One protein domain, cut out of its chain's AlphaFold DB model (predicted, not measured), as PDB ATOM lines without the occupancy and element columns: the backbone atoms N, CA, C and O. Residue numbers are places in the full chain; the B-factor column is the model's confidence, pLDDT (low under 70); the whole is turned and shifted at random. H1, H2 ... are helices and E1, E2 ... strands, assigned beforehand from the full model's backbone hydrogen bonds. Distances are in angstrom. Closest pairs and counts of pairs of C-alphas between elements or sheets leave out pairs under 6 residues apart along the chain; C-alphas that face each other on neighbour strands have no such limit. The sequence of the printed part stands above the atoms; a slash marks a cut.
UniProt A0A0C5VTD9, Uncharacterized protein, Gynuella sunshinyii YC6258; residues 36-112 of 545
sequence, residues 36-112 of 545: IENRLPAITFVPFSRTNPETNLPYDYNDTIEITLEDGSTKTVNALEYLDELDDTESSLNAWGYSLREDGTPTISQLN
ATOM      1  N   ILE A  36     141.379 140.909  66.889       63.88
ATOM      2  CA  ILE A  36     141.391 141.966  67.897       63.88
ATOM      3  C   ILE A  36     142.336 141.503  69.008       63.88
ATOM      4  O   ILE A  36     141.955 140.712  69.876       63.88
ATOM      5  N   GLU A  37     143.584 141.970  68.954       71.06
ATOM      6  CA  GLU A  37     144.532 141.861  70.063       71.06
ATOM      7  C   GLU A  37     144.111 142.847  71.157       71.06
ATOM      8  O   GLU A  37     144.246 144.064  71.016       71.06
ATOM      9  N   ASN A  38     143.595 142.337  72.274       83.12
ATOM     10  CA  ASN A  38     143.057 143.169  73.354       83.12
ATOM     11  C   ASN A  38     144.160 143.745  74.261       83.12
ATOM     12  O   ASN A  38     143.997 143.796  75.480       83.12
ATOM     13  N   ARG A  39     145.295 144.167  73.691       84.69
ATOM     14  CA  ARG A  39     146.480 144.572  74.453       84.69
ATOM     15  C   ARG A  39     146.166 145.732  75.400       84.69
ATOM     16  O   ARG A  39     145.723 146.801  74.978       84.69
ATOM     17  N   LEU A  40     146.452 145.533  76.682       88.38
ATOM     18  CA  LEU A  40     146.305 146.555  77.713       88.38
ATOM     19  C   LEU A  40     147.625 147.334  77.889       88.38
ATOM     20  O   LEU A  40     148.682 146.896  77.423       88.38
ATOM     21  N   PRO A  41     147.604 148.514  78.539       91.88
ATOM     22  CA  PRO A  41     148.832 149.210  78.908       91.88
ATOM     23  C   PRO A  41     149.749 148.301  79.732       91.88
ATOM     24  O   PRO A  41     149.291 147.646  80.664       91.88
ATOM     25  N   ALA A  42     151.041 148.278  79.396       91.56
ATOM     26  CA  ALA A  42     152.005 147.413  80.067       91.56
ATOM     27  C   ALA A  42     152.037 147.665  81.586       91.56
ATOM     28  O   ALA A  42     152.081 148.811  82.044       91.56
ATOM     29  N   ILE A  43     152.047 146.580  82.355       93.44
ATOM     30  CA  ILE A  43     152.112 146.600  83.816       93.44
ATOM     31  C   ILE A  43     153.588 146.543  84.236       93.44
ATOM     32  O   ILE A  43     154.435 145.964  83.555       93.44
ATOM     33  N   THR A  44     153.939 147.182  85.354       94.31
ATOM     34  CA  THR A  44     155.299 147.067  85.904       94.31
ATOM     35  C   THR A  44     155.477 145.689  86.531       94.31
ATOM     36  O   THR A  44     154.753 145.346  87.460       94.31
ATOM     37  N   PHE A  45     156.460 144.929  86.050       96.38
ATOM     38  CA  PHE A  45     156.767 143.603  86.575       96.38
ATOM     39  C   PHE A  45     157.142 143.647  88.065       96.38
ATOM     40  O   PHE A  45     158.017 144.415  88.478       96.38
ATOM     41  N   VAL A  46     156.492 142.793  88.859       95.25
ATOM     42  CA  VAL A  46     156.800 142.560  90.274       95.25
ATOM     43  C   VAL A  46     156.984 141.054  90.482       95.25
ATOM     44  O   VAL A  46     156.018 140.309  90.280       95.25
ATOM     45  N   PRO A  47     158.171 140.594  90.919       94.56
ATOM     46  CA  PRO A  47     158.437 139.168  91.080       94.56
ATOM     47  C   PRO A  47     157.576 138.533  92.180       94.56
ATOM     48  O   PRO A  47     157.133 139.196  93.129       94.56
ATOM     49  N   PHE A  48     157.306 137.235  92.067       94.75
ATOM     50  CA  PHE A  48     156.621 136.456  93.093       94.75
ATOM     51  C   PHE A  48     157.455 136.375  94.376       94.75
ATOM     52  O   PHE A  48     158.688 136.357  94.371       94.75
ATOM     53  N   SER A  49     156.759 136.365  95.518       94.44
ATOM     54  CA  SER A  49     157.405 136.300  96.830       94.44
ATOM     55  C   SER A  49     158.189 134.998  96.953       94.44
ATOM     56  O   SER A  49     157.613 133.917  96.876       94.44
ATOM     57  N   ARG A  50     159.495 135.099  97.221       94.50
ATOM     58  CA  ARG A  50     160.363 133.939  97.492       94.50
ATOM     59  C   ARG A  50     160.281 133.458  98.942       94.50
ATOM     60  O   ARG A  50     161.143 132.708  99.385       94.50
ATOM     61  N   THR A  51     159.261 133.889  99.676       94.06
ATOM     62  CA  THR A  51     158.993 133.494 101.059       94.06
ATOM     63  C   THR A  51     157.878 132.463 101.088       94.06
ATOM     64  O   THR A  51     156.791 132.720 100.571       94.06
ATOM     65  N   ASN A  52     158.134 131.328 101.735       89.06
ATOM     66  CA  ASN A  52     157.144 130.289 101.952       89.06
ATOM     67  C   ASN A  52     156.025 130.819 102.875       89.06
ATOM     68  O   ASN A  52     156.321 131.282 103.985       89.06
ATOM     69  N   PRO A  53     154.748 130.767 102.454       86.50
ATOM     70  CA  PRO A  53     153.638 131.336 103.213       86.50
ATOM     71  C   PRO A  53     153.357 130.605 104.534       86.50
ATOM     72  O   PRO A  53     152.795 131.207 105.447       86.50
ATOM     73  N   GLU A  54     153.748 129.334 104.666       89.31
ATOM     74  CA  GLU A  54     153.521 128.547 105.882       89.31
ATOM     75  C   GLU A  54     154.570 128.830 106.959       89.31
ATOM     76  O   GLU A  54     154.249 128.941 108.144       89.31
ATOM     77  N   THR A  55     155.838 128.953 106.558       90.81
ATOM     78  CA  THR A  55     156.967 129.115 107.488       90.81
ATOM     79  C   THR A  55     157.396 130.568 107.664       90.81
ATOM     80  O   THR A  55     158.093 130.889 108.627       90.81
ATOM     81  N   ASN A  56     156.980 131.451 106.751       91.69
ATOM     82  CA  ASN A  56     157.423 132.841 106.645       91.69
ATOM     83  C   ASN A  56     158.957 132.988 106.517       91.69
ATOM     84  O   ASN A  56     159.528 134.018 106.882       91.69
ATOM     85  N   LEU A  57     159.624 131.946 106.011       89.62
ATOM     86  CA  LEU A  57     161.049 131.921 105.683       89.62
ATOM     87  C   LEU A  57     161.232 131.869 104.157       89.62
ATOM     88  O   LEU A  57     160.348 131.361 103.465       89.62
ATOM     89  N   PRO A  58     162.349 132.382 103.613       91.81
ATOM     90  CA  PRO A  58     162.674 132.208 102.200       91.81
ATOM     91  C   PRO A  58     162.741 130.727 101.815       91.81
ATOM     92  O   PRO A  58     163.214 129.923 102.618       91.81
ATOM     93  N   TYR A  59     162.305 130.385 100.602       90.19
ATOM     94  CA  TYR A  59     162.496 129.044 100.047       90.19
ATOM     95  C   TYR A  59     163.992 128.729  99.908       90.19
ATOM     96  O   TYR A  59     164.760 129.550  99.399       90.19
ATOM     97  N   ASP A  60     164.400 127.542 100.352       90.38
ATOM     98  CA  ASP A  60     165.738 126.996 100.114       90.38
ATOM     99  C   ASP A  60     165.791 126.258  98.761       90.38
ATOM    100  O   ASP A  60     164.772 125.866  98.194       90.38
ATOM    101  N   TYR A  61     166.995 126.017  98.244       87.88
ATOM    102  CA  TYR A  61     167.234 125.352  96.959       87.88
ATOM    103  C   TYR A  61     166.694 123.917  96.900       87.88
ATOM    104  O   TYR A  61     166.491 123.380  95.816       87.88
ATOM    105  N   ASN A  62     166.455 123.290  98.052       89.31
ATOM    106  CA  ASN A  62     165.907 121.937  98.145       89.31
ATOM    107  C   ASN A  62     164.408 121.905  98.469       89.31
ATOM    108  O   ASN A  62     163.847 120.813  98.565       89.31
ATOM    109  N   ASP A  63     163.766 123.059  98.661       89.19
ATOM    110  CA  ASP A  63     162.339 123.094  98.949       89.19
ATOM    111  C   ASP A  63     161.537 122.723  97.702       89.19
ATOM    112  O   ASP A  63     161.855 123.109  96.574       89.19
ATOM    113  N   THR A  64     160.466 121.964  97.913       93.56
ATOM    114  CA  THR A  64     159.570 121.518  96.848       93.56
ATOM    115  C   THR A  64     158.148 121.972  97.111       93.56
ATOM    116  O   THR A  64     157.712 122.019  98.260       93.56
ATOM    117  N   ILE A  65     157.408 122.230  96.041       90.44
ATOM    118  CA  ILE A  65     155.978 122.539  96.074       90.44
ATOM    119  C   ILE A  65     155.201 121.469  95.308       90.44
ATOM    120  O   ILE A  65     155.702 120.891  94.341       90.44
ATOM    121  N   GLU A  66     153.974 121.201  95.743       92.00
ATOM    122  CA  GLU A  66     153.043 120.327  95.033       92.00
ATOM    123  C   GLU A  66     152.074 121.174  94.210       92.00
ATOM    124  O   GLU A  66     151.428 122.082  94.731       92.00
ATOM    125  N   ILE A  67     151.977 120.871  92.919       88.19
ATOM    126  CA  ILE A  67     151.082 121.540  91.977       88.19
ATOM    127  C   ILE A  67     150.022 120.538  91.545       88.19
ATOM    128  O   ILE A  67     150.354 119.437  91.107       88.19
ATOM    129  N   THR A  68     148.755 120.927  91.638       90.25
ATOM    130  CA  THR A  68     147.634 120.144  91.111       90.25
ATOM    131  C   THR A  68     147.347 120.581  89.677       90.25
ATOM    132  O   THR A  68     147.086 121.758  89.435       90.25
ATOM    133  N   LEU A  69     147.408 119.647  88.732       86.19
ATOM    134  CA  LEU A  69     147.094 119.867  87.318       86.19
ATOM    135  C   LEU A  69     145.575 119.807  87.074       86.19
ATOM    136  O   LEU A  69     144.817 119.317  87.913       86.19
ATOM    137  N   GLU A  70     145.119 120.279  85.908       78.38
ATOM    138  CA  GLU A  70     143.689 120.297  85.540       78.38
ATOM    139  C   GLU A  70     143.034 118.906  85.533       78.38
ATOM    140  O   GLU A  70     141.836 118.779  85.780       78.38
ATOM    141  N   ASP A  71     143.815 117.849  85.298       80.12
ATOM    142  CA  ASP A  71     143.352 116.458  85.344       80.12
ATOM    143  C   ASP A  71     143.221 115.897  86.777       80.12
ATOM    144  O   ASP A  71     142.825 114.745  86.968       80.12
ATOM    145  N   GLY A  72     143.535 116.711  87.792       86.56
ATOM    146  CA  GLY A  72     143.496 116.363  89.210       86.56
ATOM    147  C   GLY A  72     144.740 115.631  89.720       86.56
ATOM    148  O   GLY A  72     144.781 115.272  90.899       86.56
ATOM    149  N   SER A  73     145.751 115.394  88.878       84.62
ATOM    150  CA  SER A  73     147.023 114.809  89.309       84.62
ATOM    151  C   SER A  73     147.901 115.840  90.026       84.62
ATOM    152  O   SER A  73     147.851 117.034  89.731       84.62
ATOM    153  N   THR A  74     148.710 115.390  90.990       88.81
ATOM    154  CA  THR A  74     149.673 116.244  91.695       88.81
ATOM    155  C   THR A  74     151.095 115.978  91.208       88.81
ATOM    156  O   THR A  74     151.509 114.829  91.032       88.81
ATOM    157  N   LYS A  75     151.861 117.047  90.988       90.94
ATOM    158  CA  LYS A  75     153.274 117.001  90.605       90.94
ATOM    159  C   LYS A  75     154.102 117.789  91.614       90.94
ATOM    160  O   LYS A  75     153.820 118.954  91.873       90.94
ATOM    161  N   THR A  76     155.143 117.164  92.151       92.50
ATOM    162  CA  THR A  76     156.118 117.826  93.025       92.50
ATOM    163  C   THR A  76     157.234 118.431  92.177       92.50
ATOM    164  O   THR A  76     157.852 117.723  91.378       92.50
ATOM    165  N   VAL A  77     157.499 119.726  92.336       93.25
ATOM    166  CA  VAL A  77     158.562 120.452  91.620       93.25
ATOM    167  C   VAL A  77     159.418 121.264  92.588       93.25
ATOM    168  O   VAL A  77     159.008 121.515  93.722       93.25
ATOM    169  N   ASN A  78     160.617 121.661  92.156       95.38
ATOM    170  CA  ASN A  78     161.473 122.557  92.927       95.38
ATOM    171  C   ASN A  78     160.813 123.940  93.065       95.38
ATOM    172  O   ASN A  78     160.334 124.501  92.082       95.38
ATOM    173  N   ALA A  79     160.776 124.477  94.285       91.75
ATOM    174  CA  ALA A  79     160.061 125.713  94.586       91.75
ATOM    175  C   ALA A  79     160.681 126.941  93.904       91.75
ATOM    176  O   ALA A  79     159.951 127.799  93.413       91.75
ATOM    177  N   LEU A  80     162.016 127.037  93.871       91.94
ATOM    178  CA  LEU A  80     162.702 128.189  93.281       91.94
ATOM    179  C   LEU A  80     162.613 128.177  91.756       91.94
ATOM    180  O   LEU A  80     162.285 129.211  91.184       91.94
ATOM    181  N   GLU A  81     162.831 127.018  91.131       92.56
ATOM    182  CA  GLU A  81     162.727 126.847  89.674       92.56
ATOM    183  C   GLU A  81     161.316 127.182  89.174       92.56
ATOM    184  O   GLU A  81     161.151 127.948  88.231       92.56
ATOM    185  N   TYR A  82     160.282 126.708  89.873       93.50
ATOM    186  CA  TYR A  82     158.903 127.035  89.519       93.50
ATOM    187  C   TYR A  82     158.579 128.529  89.669       93.50
ATOM    188  O   TYR A  82     157.872 129.103  88.846       93.50
ATOM    189  N   LEU A  83     159.086 129.179  90.722       94.00
ATOM    190  CA  LEU A  83     158.890 130.618  90.915       94.00
ATOM    191  C   LEU A  83     159.647 131.451  89.864       94.00
ATOM    192  O   LEU A  83     159.176 132.534  89.527       94.00
ATOM    193  N   ASP A  84     160.773 130.957  89.336       93.19
ATOM    194  CA  ASP A  84     161.479 131.575  88.203       93.19
ATOM    195  C   ASP A  84     160.647 131.474  86.911       93.19
ATOM    196  O   ASP A  84     160.435 132.484  86.244       93.19
ATOM    197  N   GLU A  85     160.084 130.299  86.606       93.06
ATOM    198  CA  GLU A  85     159.190 130.113  85.449       93.06
ATOM    199  C   GLU A  85     157.925 130.988  85.540       93.06
ATOM    200  O   GLU A  85     157.466 131.555  84.539       93.06
ATOM    201  N   LEU A  86     157.363 131.132  86.747       93.81
ATOM    202  CA  LEU A  86     156.243 132.039  86.999       93.81
ATOM    203  C   LEU A  86     156.630 133.505  86.776       93.81
ATOM    204  O   LEU A  86     155.843 134.245  86.188       93.81
ATOM    205  N   ASP A  87     157.816 133.924  87.217       94.19
ATOM    206  CA  ASP A  87     158.323 135.286  87.020       94.19
ATOM    207  C   ASP A  87     158.552 135.599  85.530       94.19
ATOM    208  O   ASP A  87     158.166 136.674  85.064       94.19
ATOM    209  N   ASP A  88     159.097 134.657  84.757       92.25
ATOM    210  CA  ASP A  88     159.296 134.812  83.309       92.25
ATOM    211  C   ASP A  88     157.960 134.919  82.552       92.25
ATOM    212  O   ASP A  88     157.784 135.764  81.661       92.25
ATOM    213  N   THR A  89     156.980 134.100  82.947       90.38
ATOM    214  CA  THR A  89     155.622 134.130  82.384       90.38
ATOM    215  C   THR A  89     154.911 135.442  82.733       90.38
ATOM    216  O   THR A  89     154.346 136.100  81.858       90.38
ATOM    217  N   GLU A  90     154.993 135.874  83.992       93.69
ATOM    218  CA  GLU A  90     154.442 137.138  84.491       93.69
ATOM    219  C   GLU A  90     155.104 138.351  83.825       93.69
ATOM    220  O   GLU A  90     154.429 139.324  83.493       93.69
ATOM    221  N   SER A  91     156.416 138.317  83.577       93.56
ATOM    222  CA  SER A  91     157.119 139.375  82.843       93.56
ATOM    223  C   SER A  91     156.616 139.488  81.401       93.56
ATOM    224  O   SER A  91     156.340 140.592  80.921       93.56
ATOM    225  N   SER A  92     156.422 138.343  80.740       90.38
ATOM    226  CA  SER A  92     155.905 138.277  79.373       90.38
ATOM    227  C   SER A  92     154.469 138.802  79.280       90.38
ATOM    228  O   SER A  92     154.172 139.611  78.403       90.38
ATOM    229  N   LEU A  93     153.593 138.420  80.215       90.31
ATOM    230  CA  LEU A  93     152.206 138.896  80.270       90.31
ATOM    231  C   LEU A  93     152.110 140.388  80.616       90.31
ATOM    232  O   LEU A  93     151.345 141.118  79.980       90.31
ATOM    233  N   ASN A  94     152.942 140.878  81.539       93.06
ATOM    234  CA  ASN A  94     152.954 142.289  81.928       93.06
ATOM    235  C   ASN A  94     153.334 143.206  80.753       93.06
ATOM    236  O   ASN A  94     152.807 144.315  80.645       93.06
ATOM    237  N   ALA A  95     154.167 142.738  79.812       91.56
ATOM    238  CA  ALA A  95     154.468 143.460  78.569       91.56
ATOM    239  C   ALA A  95     153.247 143.608  77.630       91.56
ATOM    240  O   ALA A  95     153.221 144.499  76.769       91.56
ATOM    241  N   TRP A  96     152.233 142.759  77.809       90.00
ATOM    242  CA  TRP A  96     150.940 142.778  77.113       90.00
ATOM    243  C   TRP A  96     149.819 143.419  77.949       90.00
ATOM    244  O   TRP A  96     148.693 143.549  77.470       90.00
ATOM    245  N   GLY A  97     150.144 143.865  79.167       92.94
ATOM    246  CA  GLY A  97     149.213 144.488  80.103       92.94
ATOM    247  C   GLY A  97     148.318 143.501  80.856       92.94
ATOM    248  O   GLY A  97     147.277 143.907  81.360       92.94
ATOM    249  N   TYR A  98     148.715 142.229  80.936       92.94
ATOM    250  CA  TYR A  98     148.029 141.186  81.706       92.94
ATOM    251  C   TYR A  98     148.910 140.688  82.856       92.94
ATOM    252  O   TYR A  98     150.131 140.784  82.779       92.94
ATOM    253  N   SER A  99     148.308 140.110  83.895       93.56
ATOM    254  CA  SER A  99     149.031 139.524  85.031       93.56
ATOM    255  C   SER A  99     148.379 138.213  85.468       93.56
ATOM    256  O   SER A  99     147.157 138.091  85.464       93.56
ATOM    257  N   LEU A 100     149.192 137.245  85.903       90.25
ATOM    258  CA  LEU A 100     148.733 136.000  86.534       90.25
ATOM    259  C   LEU A 100     148.100 136.240  87.915       90.25
ATOM    260  O   LEU A 100     147.544 135.321  88.511       90.25
ATOM    261  N   ARG A 101     148.228 137.457  88.458       90.38
ATOM    262  CA  ARG A 101     147.701 137.851  89.773       90.38
ATOM    263  C   ARG A 101     146.275 138.391  89.710       90.38
ATOM    264  O   ARG A 101     145.688 138.633  90.761       90.38
ATOM    265  N   GLU A 102     145.754 138.645  88.515       87.50
ATOM    266  CA  GLU A 102     144.389 139.123  88.332       87.50
ATOM    267  C   GLU A 102     143.420 137.941  88.248       87.50
ATOM    268  O   GLU A 102     143.638 136.986  87.505       87.50
ATOM    269  N   ASP A 103     142.327 138.006  89.009       78.81
ATOM    270  CA  ASP A 103     141.280 136.990  88.957       78.81
ATOM    271  C   ASP A 103     140.477 137.128  87.648       78.81
ATOM    272  O   ASP A 103     139.769 138.118  87.442       78.81
ATOM    273  N   GLY A 104     140.544 136.125  86.767       79.19
ATOM    274  CA  GLY A 104     139.723 136.048  85.552       79.19
ATOM    275  C   GLY A 104     140.391 135.299  84.397       79.19
ATOM    276  O   GLY A 104     141.549 134.908  84.471       79.19
ATOM    277  N   THR A 105     139.652 135.097  83.305       74.62
ATOM    278  CA  THR A 105     140.170 134.549  82.040       74.62
ATOM    279  C   THR A 105     140.190 135.665  80.992       74.62
ATOM    280  O   THR A 105     139.177 135.868  80.314       74.62
ATOM    281  N   PRO A 106     141.273 136.455  80.887       78.69
ATOM    282  CA  PRO A 106     141.336 137.533  79.912       78.69
ATOM    283  C   PRO A 106     141.394 136.961  78.492       78.69
ATOM    284  O   PRO A 106     142.186 136.067  78.191       78.69
ATOM    285  N   THR A 107     140.566 137.490  77.595       76.56
ATOM    286  CA  THR A 107     140.616 137.143  76.172       76.56
ATOM    287  C   THR A 107     141.727 137.950  75.503       76.56
ATOM    288  O   THR A 107     141.510 139.098  75.119       76.56
ATOM    289  N   ILE A 108     142.917 137.359  75.381       77.44
ATOM    290  CA  ILE A 108     144.118 138.016  74.822       77.44
ATOM    291  C   ILE A 108     143.937 138.329  73.327       77.44
ATOM    292  O   ILE A 108     144.377 139.365  72.832       77.44
ATOM    293  N   SER A 109     143.213 137.461  72.624       69.06
ATOM    294  CA  SER A 109     142.866 137.616  71.215       69.06
ATOM    295  C   SER A 109     141.495 137.008  70.954       69.06
ATOM    296  O   SER A 109     141.205 135.913  71.441       69.06
ATOM    297  N   GLN A 110     140.667 137.681  70.163       66.75
ATOM    298  CA  GLN A 110     139.412 137.124  69.660       66.75
ATOM    299  C   GLN A 110     139.350 137.257  68.141       66.75
ATOM    300  O   GLN A 110     139.741 138.288  67.592       66.75
ATOM    301  N   LEU A 111     138.846 136.211  67.487       50.41
ATOM    302  CA  LEU A 111     138.515 136.239  66.067       50.41
ATOM    303  C   LEU A 111     137.143 136.886  65.884       50.41
ATOM    304  O   LEU A 111     136.165 136.442  66.493       50.41
ATOM    305  N   ASN A 112     137.063 137.913  65.043       53.28
ATOM    306  CA  ASN A 112     135.790 138.522  64.679       53.28
ATOM    307  C   ASN A 112     135.192 137.783  63.460       53.28
ATOM    308  O   ASN A 112     135.796 137.721  62.402       53.28
TER     309      ASN A 112
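What this domain is: This is residues 36 to 112 of the 545 residues of an uncharacterized protein of Gynuella sunshinyii YC6258 (UniProt A0A0C5VTD9). This domain has little regular structure: one helix, H1, has the hairpin of E1 and E2 at its first end and the short strand E3 beyond its last, with long loops besides. The 77 printed residues include, in order, E1, E2, H1 and E3, of mixed class, with 29 residues in named elements. The whole is loose, with radius of gyration of the C-alphas 15.3 A and spans of 47 by 31 by 18 A.

How they stand to each other: Residues 36 to 37 pair antiparallel with residues 109 to 110 of E3, residues 109 to 111. E1, residues 64 to 68, and E2, residues 74 to 78, form an antiparallel hairpin; N 65 and O 77, 2.9 A apart, are within hydrogen-bond range. A tight link joins E2 to H1, residues 79 to 94, where every O i to N i+4 pair is within range. The closest C-alphas of E1 and H1, Thr 64 and Ala 79, are 4.8 A apart. E3 is apart from E1, E2 and H1.

Where its parts are: E1 begins at C-alpha 64 (159.570, 121.518, 96.848) and is 13.3 A long, E2 13.4 A, H1 22.0 A. E3, 6.9 A, ends at C-alpha 111 (138.515, 136.239, 66.067).

The domain as a whole: The farthest C-alphas, Thr 55 and Asn 112, are 48.7 A apart. The printed part has no cut; H1 to E3 is a long link. Residues 36 and 109 to 112 have pLDDT under 70.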